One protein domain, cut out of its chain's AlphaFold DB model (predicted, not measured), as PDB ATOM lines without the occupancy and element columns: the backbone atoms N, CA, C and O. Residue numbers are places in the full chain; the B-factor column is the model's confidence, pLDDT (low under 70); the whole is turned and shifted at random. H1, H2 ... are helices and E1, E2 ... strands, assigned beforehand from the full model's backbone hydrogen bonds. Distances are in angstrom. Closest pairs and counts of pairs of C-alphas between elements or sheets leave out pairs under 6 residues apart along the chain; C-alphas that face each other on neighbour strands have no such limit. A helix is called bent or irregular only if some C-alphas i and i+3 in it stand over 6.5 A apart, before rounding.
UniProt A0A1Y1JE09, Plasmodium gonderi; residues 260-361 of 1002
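This is residues 260 to 361 of the 1002 residues of a protein of Plasmodium gonderi (UniProt A0A1Y1JE09). One strongly twisted sheet of six strands arches along the domain, with the long helix H1 packed on its E2, E1, E6 and E3 part and the short helix H2 at the far end, grazing the sheet near the hairpin E4 and E5. There are 102 residues printed, with two named helices and six named strands in the order E1 E2 H1 E3 H2 E4 E5 E6. The mixed sheet runs E2 E1 E6 E3 E5 E4; the class is mixed, helices and strands. The whole is compact, radius of gyration of the C-alphas 14.0 A, with spans of 40 by 25 by 25 A.

E1, residues 260 to 266, begins at C-alpha 260, (53.792, 47.875, -40.332). E2 is residues 269 to 276, 23.9 A; H1 281 to 296, 21.9 A; E3 300 to 307, 21.6 A. H2, 310 to 315, is irregular: C-alphas 311 and 314 are 7.3 A apart. E4 is 321 to 325; E5, 333 to 342, 24.4 A, bends by 71 degrees at residue 339. E6, 355 to 360, ends at (39.089, 62.611, -27.226).

In this folded sheet, bent back on itself, E2 E1 E6 face E5 E4, with E3 as the hinge. The hairpin E1 and E2 is antiparallel, N 262 to O 273 2.9 A; E1 and E6 are parallel, N 265 to O 356 2.8 A. Antiparallel too are E6 and E3, N 303 to O 357 3.0 A; E3 and E5, N 304 to O 340 2.8 A; and the hairpin E4 and E5, N 322 to O 336 2.8 A. E2, H1, E3 and E3, H2, E4 are split strand-helix-strand units, other strands lying between their two, with right-handed crossovers. H1 is on the sheet at a height of 5.0 A; its closest C-alphas to E6 are Cys 292 and Ile 358, 7.2 A. H2 only grazes the sheet with residues 310 to 313. O i to N i+4 pairs within hydrogen-bond range are 11 of 12 in H1 and 0 of 2 in H2, which has 2 of 3 O i to N i+3 pairs.

The farthest C-alphas, Thr 278 and Phe 314, are 41.0 A apart. The printed part has no cut; E5 to E6 is a long link. Residues 314 to 319 and 330 to 331 have pLDDT under 70.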
ATOM      1  N   HIS A 260      54.196  47.713 -41.715       92.88
ATOM      2  CA  HIS A 260      53.792  47.875 -40.332       92.88
ATOM      3  C   HIS A 260      52.289  48.134 -40.245       92.88
ATOM      4  O   HIS A 260      51.693  48.761 -41.124       92.88
ATOM      5  N   ILE A 261      51.672  47.638 -39.174       92.94
ATOM      6  CA  ILE A 261      50.232  47.733 -38.927       92.94
ATOM      7  C   ILE A 261      50.030  48.269 -37.511       92.94
ATOM      8  O   ILE A 261      50.729  47.844 -36.603       92.94
ATOM      9  N   ALA A 262      49.070  49.162 -37.289       93.75
ATOM     10  CA  ALA A 262      48.607  49.522 -35.950       93.75
ATOM     11  C   ALA A 262      47.099  49.337 -35.871       93.75
ATOM     12  O   ALA A 262      46.346  49.749 -36.761       93.75
ATOM     13  N   HIS A 263      46.652  48.725 -34.785       93.62
ATOM     14  CA  HIS A 263      45.246  48.486 -34.535       93.62
ATOM     15  C   HIS A 263      44.667  49.598 -33.667       93.62
ATOM     16  O   HIS A 263      45.184  49.879 -32.596       93.62
ATOM     17  N   MET A 264      43.583  50.229 -34.108       94.19
ATOM     18  CA  MET A 264      43.015  51.406 -33.449       94.19
ATOM     19  C   MET A 264      41.542  51.174 -33.116       94.19
ATOM     20  O   MET A 264      40.737  50.856 -33.991       94.19
ATOM     21  N   TRP A 265      41.180  51.333 -31.849       93.12
ATOM     22  CA  TRP A 265      39.821  51.182 -31.345       93.12
ATOM     23  C   TRP A 265      39.113  52.536 -31.252       93.12
ATOM     24  O   TRP A 265      39.646  53.498 -30.697       93.12
ATOM     25  N   TRP A 266      37.871  52.592 -31.734       91.62
ATOM     26  CA  TRP A 266      36.977  53.738 -31.564       91.62
ATOM     27  C   TRP A 266      35.540  53.259 -31.364       91.62
ATOM     28  O   TRP A 266      35.003  52.508 -32.181       91.62
ATOM     29  N   LYS A 267      34.910  53.678 -30.259       87.44
ATOM     30  CA  LYS A 267      33.511  53.356 -29.899       87.44
ATOM     31  C   LYS A 267      33.152  51.852 -29.943       87.44
ATOM     32  O   LYS A 267      32.006  51.503 -30.209       87.44
ATOM     33  N   GLY A 268      34.114  50.957 -29.696       85.06
ATOM     34  CA  GLY A 268      33.914  49.497 -29.739       85.06
ATOM     35  C   GLY A 268      34.061  48.847 -31.124       85.06
ATOM     36  O   GLY A 268      33.813  47.649 -31.265       85.06
ATOM     37  N   LYS A 269      34.481  49.612 -32.144       89.94
ATOM     38  CA  LYS A 269      34.907  49.103 -33.454       89.94
ATOM     39  C   LYS A 269      36.434  49.149 -33.574       89.94
ATOM     40  O   LYS A 269      37.054  50.125 -33.145       89.94
ATOM     41  N   LYS A 270      37.020  48.107 -34.172       91.81
ATOM     42  CA  LYS A 270      38.453  48.010 -34.478       91.81
ATOM     43  C   LYS A 270      38.730  48.506 -35.903       91.81
ATOM     44  O   LYS A 270      37.969  48.231 -36.828       91.81
ATOM     45  N   PHE A 271      39.830  49.226 -36.067       93.56
ATOM     46  CA  PHE A 271      40.371  49.716 -37.332       93.56
ATOM     47  C   PHE A 271      41.839  49.273 -37.447       93.56
ATOM     48  O   PHE A 271      42.481  49.000 -36.432       93.56
ATOM     49  N   SER A 272      42.383  49.216 -38.664       93.81
ATOM     50  CA  SER A 272      43.796  48.888 -38.906       93.81
ATOM     51  C   SER A 272      44.420  49.925 -39.833       93.81
ATOM     52  O   SER A 272      44.043  50.019 -41.003       93.81
ATOM     53  N   TYR A 273      45.369  50.695 -39.312       94.06
ATOM     54  CA  TYR A 273      46.213  51.590 -40.096       94.06
ATOM     55  C   TYR A 273      47.481  50.845 -40.538       94.06
ATOM     56  O   TYR A 273      47.983  50.014 -39.787       94.06
ATOM     57  N   HIS A 274      47.978  51.120 -41.746       93.38
ATOM     58  CA  HIS A 274      49.133  50.435 -42.337       93.38
ATOM     59  C   HIS A 274      50.123  51.467 -42.892       93.38
ATOM     60  O   HIS A 274      49.695  52.453 -43.497       93.38
ATOM     61  N   TRP A 275      51.425  51.231 -42.720       93.56
ATOM     62  CA  TRP A 275      52.501  52.049 -43.292       93.56
ATOM     63  C   TRP A 275      53.713  51.191 -43.671       93.56
ATOM     64  O   TRP A 275      53.858  50.062 -43.208       93.56
ATOM     65  N   GLU A 276      54.585  51.708 -44.532       91.69
ATOM     66  CA  GLU A 276      55.828  51.024 -44.904       91.69
ATOM     67  C   GLU A 276      56.918  51.288 -43.854       91.69
ATOM     68  O   GLU A 276      57.036  52.407 -43.351       91.69
ATOM     69  N   SER A 277      57.768  50.297 -43.561       88.62
ATOM     70  CA  SER A 277      58.923  50.435 -42.652       88.62
ATOM     71  C   SER A 277      59.963  51.476 -43.100       88.62
ATOM     72  O   SER A 277      60.874  51.814 -42.353       88.62
ATOM     73  N   THR A 278      59.844  51.958 -44.337       91.62
ATOM     74  CA  THR A 278      60.643  53.008 -44.980       91.62
ATOM     75  C   THR A 278      60.129  54.427 -44.707       91.62
ATOM     76  O   THR A 278      60.868  55.382 -44.948       91.62
ATOM     77  N   MET A 279      58.889  54.598 -44.224       91.62
ATOM     78  CA  MET A 279      58.312  55.924 -43.968       91.62
ATOM     79  C   MET A 279      59.008  56.637 -42.807       91.62
ATOM     80  O   MET A 279      59.299  56.055 -41.761       91.62
ATOM     81  N   LYS A 280      59.221  57.947 -42.954       93.00
ATOM     82  CA  LYS A 280      59.834  58.774 -41.910       93.00
ATOM     83  C   LYS A 280      58.850  59.008 -40.766       93.00
ATOM     84  O   LYS A 280      57.655  59.192 -40.986       93.00
ATOM     85  N   ARG A 281      59.369  59.144 -39.541       91.06
ATOM     86  CA  ARG A 281      58.591  59.457 -38.322       91.06
ATOM     87  C   ARG A 281      57.568  60.594 -38.512       91.06
ATOM     88  O   ARG A 281      56.444  60.478 -38.040       91.06
ATOM     89  N   GLN A 282      57.936  61.664 -39.221       89.31
ATOM     90  CA  GLN A 282      57.059  62.813 -39.513       89.31
ATOM     91  C   GLN A 282      55.924  62.479 -40.502       89.31
ATOM     92  O   GLN A 282      54.820  63.013 -40.400       89.31
ATOM     93  N   GLU A 283      56.174  61.580 -41.455       89.69
ATOM     94  CA  GLU A 283      55.179  61.113 -42.427       89.69
ATOM     95  C   GLU A 283      54.169  60.192 -41.732       89.69
ATOM     96  O   GLU A 283      52.964  60.401 -41.868       89.69
ATOM     97  N   ILE A 284      54.660  59.262 -40.900       92.00
ATOM     98  CA  ILE A 284      53.842  58.408 -40.023       92.00
ATOM     99  C   ILE A 284      52.971  59.286 -39.116       92.00
ATOM    100  O   ILE A 284      51.753  59.148 -39.134       92.00
ATOM    101  N   GLN A 285      53.567  60.249 -38.403       91.94
ATOM    102  CA  GLN A 285      52.864  61.201 -37.536       91.94
ATOM    103  C   GLN A 285      51.693  61.889 -38.258       91.94
ATOM    104  O   GLN A 285      50.558  61.848 -37.776       91.94
ATOM    105  N   ARG A 286      51.945  62.479 -39.436       89.88
ATOM    106  CA  ARG A 286      50.926  63.190 -40.225       89.88
ATOM    107  C   ARG A 286      49.833  62.252 -40.742       89.88
ATOM    108  O   ARG A 286      48.656  62.606 -40.710       89.88
ATOM    109  N   CYS A 287      50.195  61.065 -41.220       91.81
ATOM    110  CA  CYS A 287      49.237  60.113 -41.781       91.81
ATOM    111  C   CYS A 287      48.381  59.434 -40.700       91.81
ATOM    112  O   CYS A 287      47.169  59.316 -40.882       91.81
ATOM    113  N   VAL A 288      48.965  59.084 -39.549       92.69
ATOM    114  CA  VAL A 288      48.251  58.603 -38.353       92.69
ATOM    115  C   VAL A 288      47.297  59.675 -37.829       92.69
ATOM    116  O   VAL A 288      46.139  59.367 -37.542       92.69
ATOM    117  N   TYR A 289      47.736  60.939 -37.767       92.31
ATOM    118  CA  TYR A 289      46.870  62.052 -37.383       92.31
ATOM    119  C   TYR A 289      45.674  62.195 -38.328       92.31
ATOM    120  O   TYR A 289      44.529  62.182 -37.878       92.31
ATOM    121  N   ASN A 290      45.926  62.233 -39.640       88.56
ATOM    122  CA  ASN A 290      44.885  62.333 -40.665       88.56
ATOM    123  C   ASN A 290      43.928  61.124 -40.671       88.56
ATOM    124  O   ASN A 290      42.741  61.281 -40.950       88.56
ATOM    125  N   PHE A 291      44.403  59.923 -40.339       93.06
ATOM    126  CA  PHE A 291      43.552  58.743 -40.182       93.06
ATOM    127  C   PHE A 291      42.630  58.875 -38.961       93.06
ATOM    128  O   PHE A 291      41.412  58.736 -39.075       93.06
ATOM    129  N   CYS A 292      43.193  59.214 -37.800       91.88
ATOM    130  CA  CYS A 292      42.454  59.283 -36.542       91.88
ATOM    131  C   CYS A 292      41.486  60.474 -36.478       91.88
ATOM    132  O   CYS A 292      40.357  60.303 -36.017       91.88
ATOM    133  N   ILE A 293      41.858  61.652 -36.995       87.81
ATOM    134  CA  ILE A 293      40.983  62.838 -37.006       87.81
ATOM    135  C   ILE A 293      39.731  62.617 -37.869       87.81
ATOM    136  O   ILE A 293      38.656  63.081 -37.502       87.81
ATOM    137  N   ASN A 294      39.835  61.839 -38.953       87.44
ATOM    138  CA  ASN A 294      38.704  61.457 -39.810       87.44
ATOM    139  C   ASN A 294      37.793  60.381 -39.180       87.44
ATOM    140  O   ASN A 294      36.655  60.204 -39.609       87.44
ATOM    141  N   ILE A 295      38.274  59.665 -38.158       88.25
ATOM    142  CA  ILE A 295      37.492  58.696 -37.373       88.25
ATOM    143  C   ILE A 295      36.830  59.387 -36.167       88.25
ATOM    144  O   ILE A 295      35.673  59.105 -35.836       88.25
ATOM    145  N   ALA A 296      37.550  60.307 -35.517       86.00
ATOM    146  CA  ALA A 296      37.103  61.028 -34.330       86.00
ATOM    147  C   ALA A 296      36.193  62.232 -34.635       86.00
ATOM    148  O   ALA A 296      35.272  62.500 -33.863       86.00
ATOM    149  N   ASN A 297      36.456  62.938 -35.744       83.56
ATOM    150  CA  ASN A 297      35.935  64.262 -36.129       83.56
ATOM    151  C   ASN A 297      36.228  65.414 -35.140       83.56
ATOM    152  O   ASN A 297      35.772  66.537 -35.350       83.56
ATOM    153  N   GLU A 298      37.008  65.159 -34.088       83.50
ATOM    154  CA  GLU A 298      37.327  66.064 -32.976       83.50
ATOM    155  C   GLU A 298      38.770  65.800 -32.500       83.50
ATOM    156  O   GLU A 298      39.321  64.734 -32.787       83.50
ATOM    157  N   GLU A 299      39.383  66.737 -31.767       85.50
ATOM    158  CA  GLU A 299      40.735  66.546 -31.215       85.50
ATOM    159  C   GLU A 299      40.840  65.299 -30.326       85.50
ATOM    160  O   GLU A 299      39.971  65.008 -29.495       85.50
ATOM    161  N   PHE A 300      41.944  64.572 -30.480       92.69
ATOM    162  CA  PHE A 300      42.160  63.263 -29.879       92.69
ATOM    163  C   PHE A 300      43.622  63.080 -29.439       92.69
ATOM    164  O   PHE A 300      44.519  63.796 -29.883       92.69
ATOM    165  N   TYR A 301      43.846  62.067 -28.611       92.31
ATOM    166  CA  TYR A 301      45.139  61.431 -28.372       92.31
ATOM    167  C   TYR A 301      44.987  59.914 -28.558       92.31
ATOM    168  O   TYR A 301      43.876  59.375 -28.489       92.31
ATOM    169  N   LEU A 302      46.093  59.215 -28.818       93.25
ATOM    170  CA  LEU A 302      46.113  57.751 -28.772       93.25
ATOM    171  C   LEU A 302      46.569  57.271 -27.395       93.25
ATOM    172  O   LEU A 302      47.349  57.930 -26.708       93.25
ATOM    173  N   THR A 303      46.117  56.085 -27.007       92.12
ATOM    174  CA  THR A 303      46.624  55.369 -25.832       92.12
ATOM    175  C   THR A 303      46.931  53.931 -26.230       92.12
ATOM    176  O   THR A 303      46.024  53.265 -26.732       92.12
ATOM    177  N   ARG A 304      48.168  53.444 -26.040       93.44
ATOM    178  CA  ARG A 304      48.509  52.030 -26.292       93.44
ATOM    179  C   ARG A 304      47.799  51.138 -25.274       93.44
ATOM    180  O   ARG A 304      47.740  51.472 -24.089       93.44
ATOM    181  N   LEU A 305      47.279  50.019 -25.764       90.94
ATOM    182  CA  LEU A 305      46.525  49.021 -25.025       90.94
ATOM    183  C   LEU A 305      47.233  47.666 -25.059       90.94
ATOM    184  O   LEU A 305      47.362  47.058 -26.118       90.94
ATOM    185  N   GLU A 306      47.594  47.140 -23.893       89.06
ATOM    186  CA  GLU A 306      48.066  45.760 -23.745       89.06
ATOM    187  C   GLU A 306      46.888  44.847 -23.362       89.06
ATOM    188  O   GLU A 306      46.080  45.183 -22.495       89.06
ATOM    189  N   LYS A 307      46.734  43.691 -24.016       85.25
ATOM    190  CA  LYS A 307      45.558  42.827 -23.818       85.25
ATOM    191  C   LYS A 307      45.681  41.958 -22.560       85.25
ATOM    192  O   LYS A 307      46.474  41.018 -22.517       85.25
ATOM    193  N   VAL A 308      44.811  42.193 -21.580       85.44
ATOM    194  CA  VAL A 308      44.792  41.462 -20.303       85.44
ATOM    195  C   VAL A 308      43.977  40.169 -20.436       85.44
ATOM    196  O   VAL A 308      42.891  40.153 -21.018       85.44
ATOM    197  N   ARG A 309      44.496  39.060 -19.890       80.19
ATOM    198  CA  ARG A 309      43.739  37.802 -19.724       80.19
ATOM    199  C   ARG A 309      42.815  37.912 -18.514       80.19
ATOM    200  O   ARG A 309      43.226  38.465 -17.498       80.19
ATOM    201  N   GLU A 310      41.616  37.343 -18.594       70.75
ATOM    202  CA  GLU A 310      40.568  37.507 -17.572       70.75
ATOM    203  C   GLU A 310      41.028  37.089 -16.160       70.75
ATOM    204  O   GLU A 310      40.768  37.794 -15.186       70.75
ATOM    205  N   GLU A 311      41.842  36.034 -16.070       72.81
ATOM    206  CA  GLU A 311      42.524  35.546 -14.857       72.81
ATOM    207  C   GLU A 311      43.385  36.600 -14.127       72.81
ATOM    208  O   GLU A 311      43.583  36.517 -12.915       72.81
ATOM    209  N   ASN A 312      43.929  37.586 -14.850       73.31
ATOM    210  CA  ASN A 312      44.867  38.581 -14.323       73.31
ATOM    211  C   ASN A 312      44.223  39.944 -14.022       73.31
ATOM    212  O   ASN A 312      44.907  40.811 -13.485       73.31
ATOM    213  N   ILE A 313      42.924  40.137 -14.299       73.56
ATOM    214  CA  ILE A 313      42.214  41.411 -14.057       73.56
ATOM    215  C   ILE A 313      42.363  41.875 -12.598       73.56
ATOM    216  O   ILE A 313      42.536  43.061 -12.343       73.56
ATOM    217  N   PHE A 314      42.362  40.942 -11.642       66.25
ATOM    218  CA  PHE A 314      42.466  41.228 -10.206       66.25
ATOM    219  C   PHE A 314      43.864  41.665  -9.724       66.25
ATOM    220  O   PHE A 314      44.024  41.949  -8.540       66.25
ATOM    221  N   LYS A 315      44.880  41.689 -10.601       69.69
ATOM    222  CA  LYS A 315      46.268  42.072 -10.267       69.69
ATOM    223  C   LYS A 315      46.634  43.498 -10.695       69.69
ATOM    224  O   LYS A 315      47.683  43.991 -10.296       69.69
ATOM    225  N   GLU A 316      45.798  44.142 -11.505       66.12
ATOM    226  CA  GLU A 316      45.991  45.511 -11.995       66.12
ATOM    227  C   GLU A 316      45.068  46.487 -11.253       66.12
ATOM    228  O   GLU A 316      43.970  46.127 -10.824       66.12
ATOM    229  N   GLU A 317      45.479  47.750 -11.119       68.06
ATOM    230  CA  GLU A 317      44.598  48.772 -10.549       68.06
ATOM    231  C   GLU A 317      43.378  49.018 -11.448       68.06
ATOM    232  O   GLU A 317      43.516  49.260 -12.646       68.06
ATOM    233  N   ASN A 318      42.181  49.094 -10.852       63.50
ATOM    234  CA  ASN A 318      40.920  49.375 -11.562       63.50
ATOM    235  C   ASN A 318      40.934  50.655 -12.432       63.50
ATOM    236  O   ASN A 318      40.081  50.799 -13.303       63.50
ATOM    237  N   LYS A 319      41.871  51.585 -12.199       66.94
ATOM    238  CA  LYS A 319      42.061  52.812 -12.995       66.94
ATOM    239  C   LYS A 319      42.780  52.570 -14.328       66.94
ATOM    240  O   LYS A 319      42.597  53.350 -15.257       66.94
ATOM    241  N   ASN A 320      43.568  51.499 -14.422       76.94
ATOM    242  CA  ASN A 320      44.424  51.196 -15.570       76.94
ATOM    243  C   ASN A 320      43.749  50.245 -16.574       76.94
ATOM    244  O   ASN A 320      44.343  49.942 -17.606       76.94
ATOM    245  N   ILE A 321      42.535  49.759 -16.283       81.19
ATOM    246  CA  ILE A 321      41.842  48.737 -17.080       81.19
ATOM    247  C   ILE A 321      40.727  49.368 -17.928       81.19
ATOM    248  O   ILE A 321      39.631  49.647 -17.437       81.19
ATOM    249  N   GLU A 322      40.974  49.524 -19.227       81.81
ATOM    250  CA  GLU A 322      39.954  49.889 -20.212       81.81
ATOM    251  C   GLU A 322      39.098  48.654 -20.559       81.81
ATOM    252  O   GLU A 322      39.623  47.565 -20.815       81.81
ATOM    253  N   LYS A 323      37.768  48.811 -20.601       84.12
ATOM    254  CA  LYS A 323      36.826  47.744 -20.982       84.12
ATOM    255  C   LYS A 323      36.202  48.061 -22.338       84.12
ATOM    256  O   LYS A 323      35.416  48.997 -22.451       84.12
ATOM    257  N   ILE A 324      36.517  47.267 -23.359       82.19
ATOM    258  CA  ILE A 324      36.019  47.464 -24.726       82.19
ATOM    259  C   ILE A 324      34.963  46.406 -25.046       82.19
ATOM    260  O   ILE A 324      35.256  45.215 -25.124       82.19
ATOM    261  N   GLN A 325      33.723  46.845 -25.264       82.12
ATOM    262  CA  GLN A 325      32.649  45.995 -25.778       82.12
ATOM    263  C   GLN A 325      32.730  45.940 -27.311       82.12
ATOM    264  O   GLN A 325      32.684  46.977 -27.975       82.12
ATOM    265  N   VAL A 326      32.867  44.740 -27.877       82.19
ATOM    266  CA  VAL A 326      33.101  44.551 -29.317       82.19
ATOM    267  C   VAL A 326      31.772  44.570 -30.075       82.19
ATOM    268  O   VAL A 326      30.957  43.661 -29.919       82.19
ATOM    269  N   GLN A 327      31.547  45.572 -30.934       72.94
ATOM    270  CA  GLN A 327      30.269  45.720 -31.659       72.94
ATOM    271  C   GLN A 327      29.925  44.505 -32.541       72.94
ATOM    272  O   GLN A 327      28.766  44.106 -32.634       72.94
ATOM    273  N   GLU A 328      30.937  43.903 -33.164       70.38
ATOM    274  CA  GLU A 328      30.799  42.784 -34.109       70.38
ATOM    275  C   GLU A 328      30.466  41.444 -33.427       70.38
ATOM    276  O   GLU A 328      30.043  40.496 -34.088       70.38
ATOM    277  N   LYS A 329      30.626  41.353 -32.100       71.88
ATOM    278  CA  LYS A 329      30.380  40.142 -31.307       71.88
ATOM    279  C   LYS A 329      29.566  40.485 -30.067       71.88
ATOM    280  O   LYS A 329      30.117  40.765 -29.003       71.88
ATOM    281  N   LYS A 330      28.236  40.435 -30.208       55.22
ATOM    282  CA  LYS A 330      27.292  40.633 -29.097       55.22
ATOM    283  C   LYS A 330      27.729  39.801 -27.882       55.22
ATOM    284  O   LYS A 330      27.904  38.592 -27.989       55.22
ATOM    285  N   ASN A 331      27.891  40.484 -26.751       65.12
ATOM    286  CA  ASN A 331      28.350  39.982 -25.449       65.12
ATOM    287  C   ASN A 331      29.855  39.664 -25.286       65.12
ATOM    288  O   ASN A 331      30.231  39.254 -24.192       65.12
ATOM    289  N   GLN A 332      30.743  39.922 -26.261       79.69
ATOM    290  CA  GLN A 332      32.191  39.883 -25.992       79.69
ATOM    291  C   GLN A 332      32.699  41.235 -25.457       79.69
ATOM    292  O   GLN A 332      32.674  42.254 -26.153       79.69
ATOM    293  N   VAL A 333      33.190  41.223 -24.215       81.12
ATOM    294  CA  VAL A 333      33.942  42.322 -23.590       81.12
ATOM    295  C   VAL A 333      35.414  41.927 -23.551       81.12
ATOM    296  O   VAL A 333      35.741  40.803 -23.187       81.12
ATOM    297  N   LEU A 334      36.298  42.843 -23.937       84.12
ATOM    298  CA  LEU A 334      37.744  42.685 -23.844       84.12
ATOM    299  C   LEU A 334      38.306  43.659 -22.805       84.12
ATOM    300  O   LEU A 334      37.865  44.807 -22.715       84.12
ATOM    301  N   TYR A 335      39.284  43.184 -22.040       85.00
ATOM    302  CA  TYR A 335      39.958  43.938 -20.989       85.00
ATOM    303  C   TYR A 335      41.373  44.287 -21.444       85.00
ATOM    304  O   TYR A 335      42.120  43.417 -21.898       85.00
ATOM    305  N   TYR A 336      41.735  45.558 -21.321       84.81
ATOM    306  CA  TYR A 336      43.025  46.075 -21.754       84.81
ATOM    307  C   TYR A 336      43.665  46.922 -20.665       84.81
ATOM    308  O   TYR A 336      42.990  47.728 -20.030       84.81
ATOM    309  N   LYS A 337      44.974  46.777 -20.492       87.56
ATOM    310  CA  LYS A 337      45.796  47.661 -19.680       87.56
ATOM    311  C   LYS A 337      46.168  48.892 -20.501       87.56
ATOM    312  O   LYS A 337      46.597  48.779 -21.649       87.56
ATOM    313  N   ILE A 338      45.986  50.063 -19.908       86.00
ATOM    314  CA  ILE A 338      46.456  51.350 -20.415       86.00
ATOM    315  C   ILE A 338      47.966  51.439 -20.174       86.00
ATOM    316  O   ILE A 338      48.403  51.313 -19.030       86.00
ATOM    317  N   CYS A 339      48.748  51.671 -21.233       85.81
ATOM    318  CA  CYS A 339      50.210  51.747 -21.140       85.81
ATOM    319  C   CYS A 339      50.739  53.172 -21.360       85.81
ATOM    320  O   CYS A 339      51.109  53.852 -20.411       85.81
ATOM    321  N   GLU A 340      50.771  53.634 -22.611       87.81
ATOM    322  CA  GLU A 340      51.432  54.887 -23.014       87.81
ATOM    323  C   GLU A 340      50.454  55.811 -23.747       87.81
ATOM    324  O   GLU A 340      49.626  55.341 -24.529       87.81
ATOM    325  N   MET A 341      50.562  57.123 -23.521       89.50
ATOM    326  CA  MET A 341      49.738  58.142 -24.178       89.50
ATOM    327  C   MET A 341      50.541  58.880 -25.255       89.50
ATOM    328  O   MET A 341      51.664  59.313 -25.009       89.50
ATOM    329  N   TYR A 342      49.951  59.048 -26.438       89.12
ATOM    330  CA  TYR A 342      50.584  59.676 -27.596       89.12
ATOM    331  C   TYR A 342      49.752  60.881 -28.048       89.12
ATOM    332  O   TYR A 342      48.682  60.735 -28.647       89.12
ATOM    333  N   GLU A 343      50.265  62.077 -27.768       89.44
ATOM    334  CA  GLU A 343      49.770  63.334 -28.336       89.44
ATOM    335  C   GLU A 343      50.329  63.580 -29.748       89.44
ATOM    336  O   GLU A 343      51.194  62.838 -30.217       89.44
ATOM    337  N   HIS A 344      49.851  64.631 -30.427       86.31
ATOM    338  CA  HIS A 344      50.147  64.949 -31.834       86.31
ATOM    339  C   HIS A 344      51.634  64.825 -32.222       86.31
ATOM    340  O   HIS A 344      51.954  64.250 -33.260       86.31
ATOM    341  N   GLU A 345      52.548  65.317 -31.383       85.81
ATOM    342  CA  GLU A 345      54.005  65.291 -31.610       85.81
ATOM    343  C   GLU A 345      54.632  63.893 -31.456       85.81
ATOM    344  O   GLU A 345      55.677  63.584 -32.034       85.81
ATOM    345  N   SER A 346      53.968  63.019 -30.697       89.12
ATOM    346  CA  SER A 346      54.391  61.641 -30.441       89.12
ATOM    347  C   SER A 346      53.748  60.618 -31.377       89.12
ATOM    348  O   SER A 346      54.222  59.488 -31.413       89.12
ATOM    349  N   LEU A 347      52.743  60.976 -32.190       89.31
ATOM    350  CA  LEU A 347      52.069  60.034 -33.107       89.31
ATOM    351  C   LEU A 347      53.013  59.356 -34.119       89.31
ATOM    352  O   LEU A 347      52.683  58.299 -34.644       89.31
ATOM    353  N   GLY A 348      54.195  59.923 -34.381       86.12
ATOM    354  CA  GLY A 348      55.230  59.283 -35.201       86.12
ATOM    355  C   GLY A 348      56.004  58.149 -34.508       86.12
ATOM    356  O   GLY A 348      56.764  57.455 -35.175       86.12
ATOM    357  N   ASN A 349      55.830  57.964 -33.194       90.19
ATOM    358  CA  ASN A 349      56.482  56.927 -32.382       90.19
ATOM    359  C   ASN A 349      55.590  55.694 -32.149       90.19
ATOM    360  O   ASN A 349      55.913  54.885 -31.276       90.19
ATOM    361  N   ILE A 350      54.450  55.561 -32.843       91.56
ATOM    362  CA  ILE A 350      53.582  54.395 -32.641       91.56
ATOM    363  C   ILE A 350      54.332  53.104 -32.990       91.56
ATOM    364  O   ILE A 350      54.901  52.953 -34.071       91.56
ATOM    365  N   GLN A 351      54.331  52.169 -32.047       89.00
ATOM    366  CA  GLN A 351      54.929  50.854 -32.212       89.00
ATOM    367  C   GLN A 351      54.103  50.002 -33.191       89.00
ATOM    368  O   GLN A 351      52.863  50.033 -33.124       89.00
ATOM    369  N   PRO A 352      54.755  49.247 -34.092       90.88
ATOM    370  CA  PRO A 352      54.084  48.370 -35.040       90.88
ATOM    371  C   PRO A 352      53.522  47.118 -34.353       90.88
ATOM    372  O   PRO A 352      54.073  46.611 -33.384       90.88
ATOM    373  N   ASN A 353      52.435  46.596 -34.915       88.81
ATOM    374  CA  ASN A 353      51.638  45.441 -34.487       88.81
ATOM    375  C   ASN A 353      50.902  45.588 -33.137       88.81
ATOM    376  O   ASN A 353      50.210  44.661 -32.719       88.81
ATOM    377  N   GLU A 354      50.974  46.761 -32.508       91.81
ATOM    378  CA  GLU A 354      50.306  47.079 -31.241       91.81
ATOM    379  C   GLU A 354      48.839  47.528 -31.401       91.81
ATOM    380  O   GLU A 354      48.403  47.980 -32.470       91.81
ATOM    381  N   GLU A 355      48.073  47.437 -30.306       93.00
ATOM    382  CA  GLU A 355      46.713  47.983 -30.214       93.00
ATOM    383  C   GLU A 355      46.677  49.338 -29.482       93.00
ATOM    384  O   GLU A 355      47.411  49.590 -28.531       93.00
ATOM    385  N   TYR A 356      45.780  50.218 -29.920       93.81
ATOM    386  CA  TYR A 356      45.585  51.571 -29.403       93.81
ATOM    387  C   TYR A 356      44.094  51.882 -29.279       93.81
ATOM    388  O   TYR A 356      43.281  51.352 -30.036       93.81
ATOM    389  N   ILE A 357      43.721  52.809 -28.400       92.88
ATOM    390  CA  ILE A 357      42.399  53.449 -28.393       92.88
ATOM    391  C   ILE A 357      42.521  54.930 -28.750       92.88
ATOM    392  O   ILE A 357      43.409  55.628 -28.263       92.88
ATOM    393  N   ILE A 358      41.609  55.403 -29.602       92.75
ATOM    394  CA  ILE A 358      41.418  56.826 -29.886       92.75
ATOM    395  C   ILE A 358      40.572  57.404 -28.746       92.75
ATOM    396  O   ILE A 358      39.400  57.047 -28.598       92.75
ATOM    397  N   LYS A 359      41.144  58.301 -27.940       88.94
ATOM    398  CA  LYS A 359      40.431  59.031 -26.881       88.94
ATOM    399  C   LYS A 359      40.370  60.513 -27.236       88.94
ATOM    400  O   LYS A 359      41.316  61.065 -27.785       88.94
ATOM    401  N   LYS A 360      39.242  61.171 -26.959       84.38
ATOM    402  CA  LYS A 360      39.089  62.611 -27.226       84.38
ATOM    403  C   LYS A 360      39.956  63.419 -26.260       84.38
ATOM    404  O   LYS A 360      39.908  63.149 -25.062       84.38
ATOM    405  N   LYS A 361      40.686  64.423 -26.761       77.94
ATOM    406  CA  LYS A 361      41.528  65.310 -25.935       77.94
ATOM    407  C   LYS A 361      40.670  66.152 -24.996       77.94
ATOM    408  O   LYS A 361      40.900  66.162 -23.793       77.94
TER     409      LYS A 361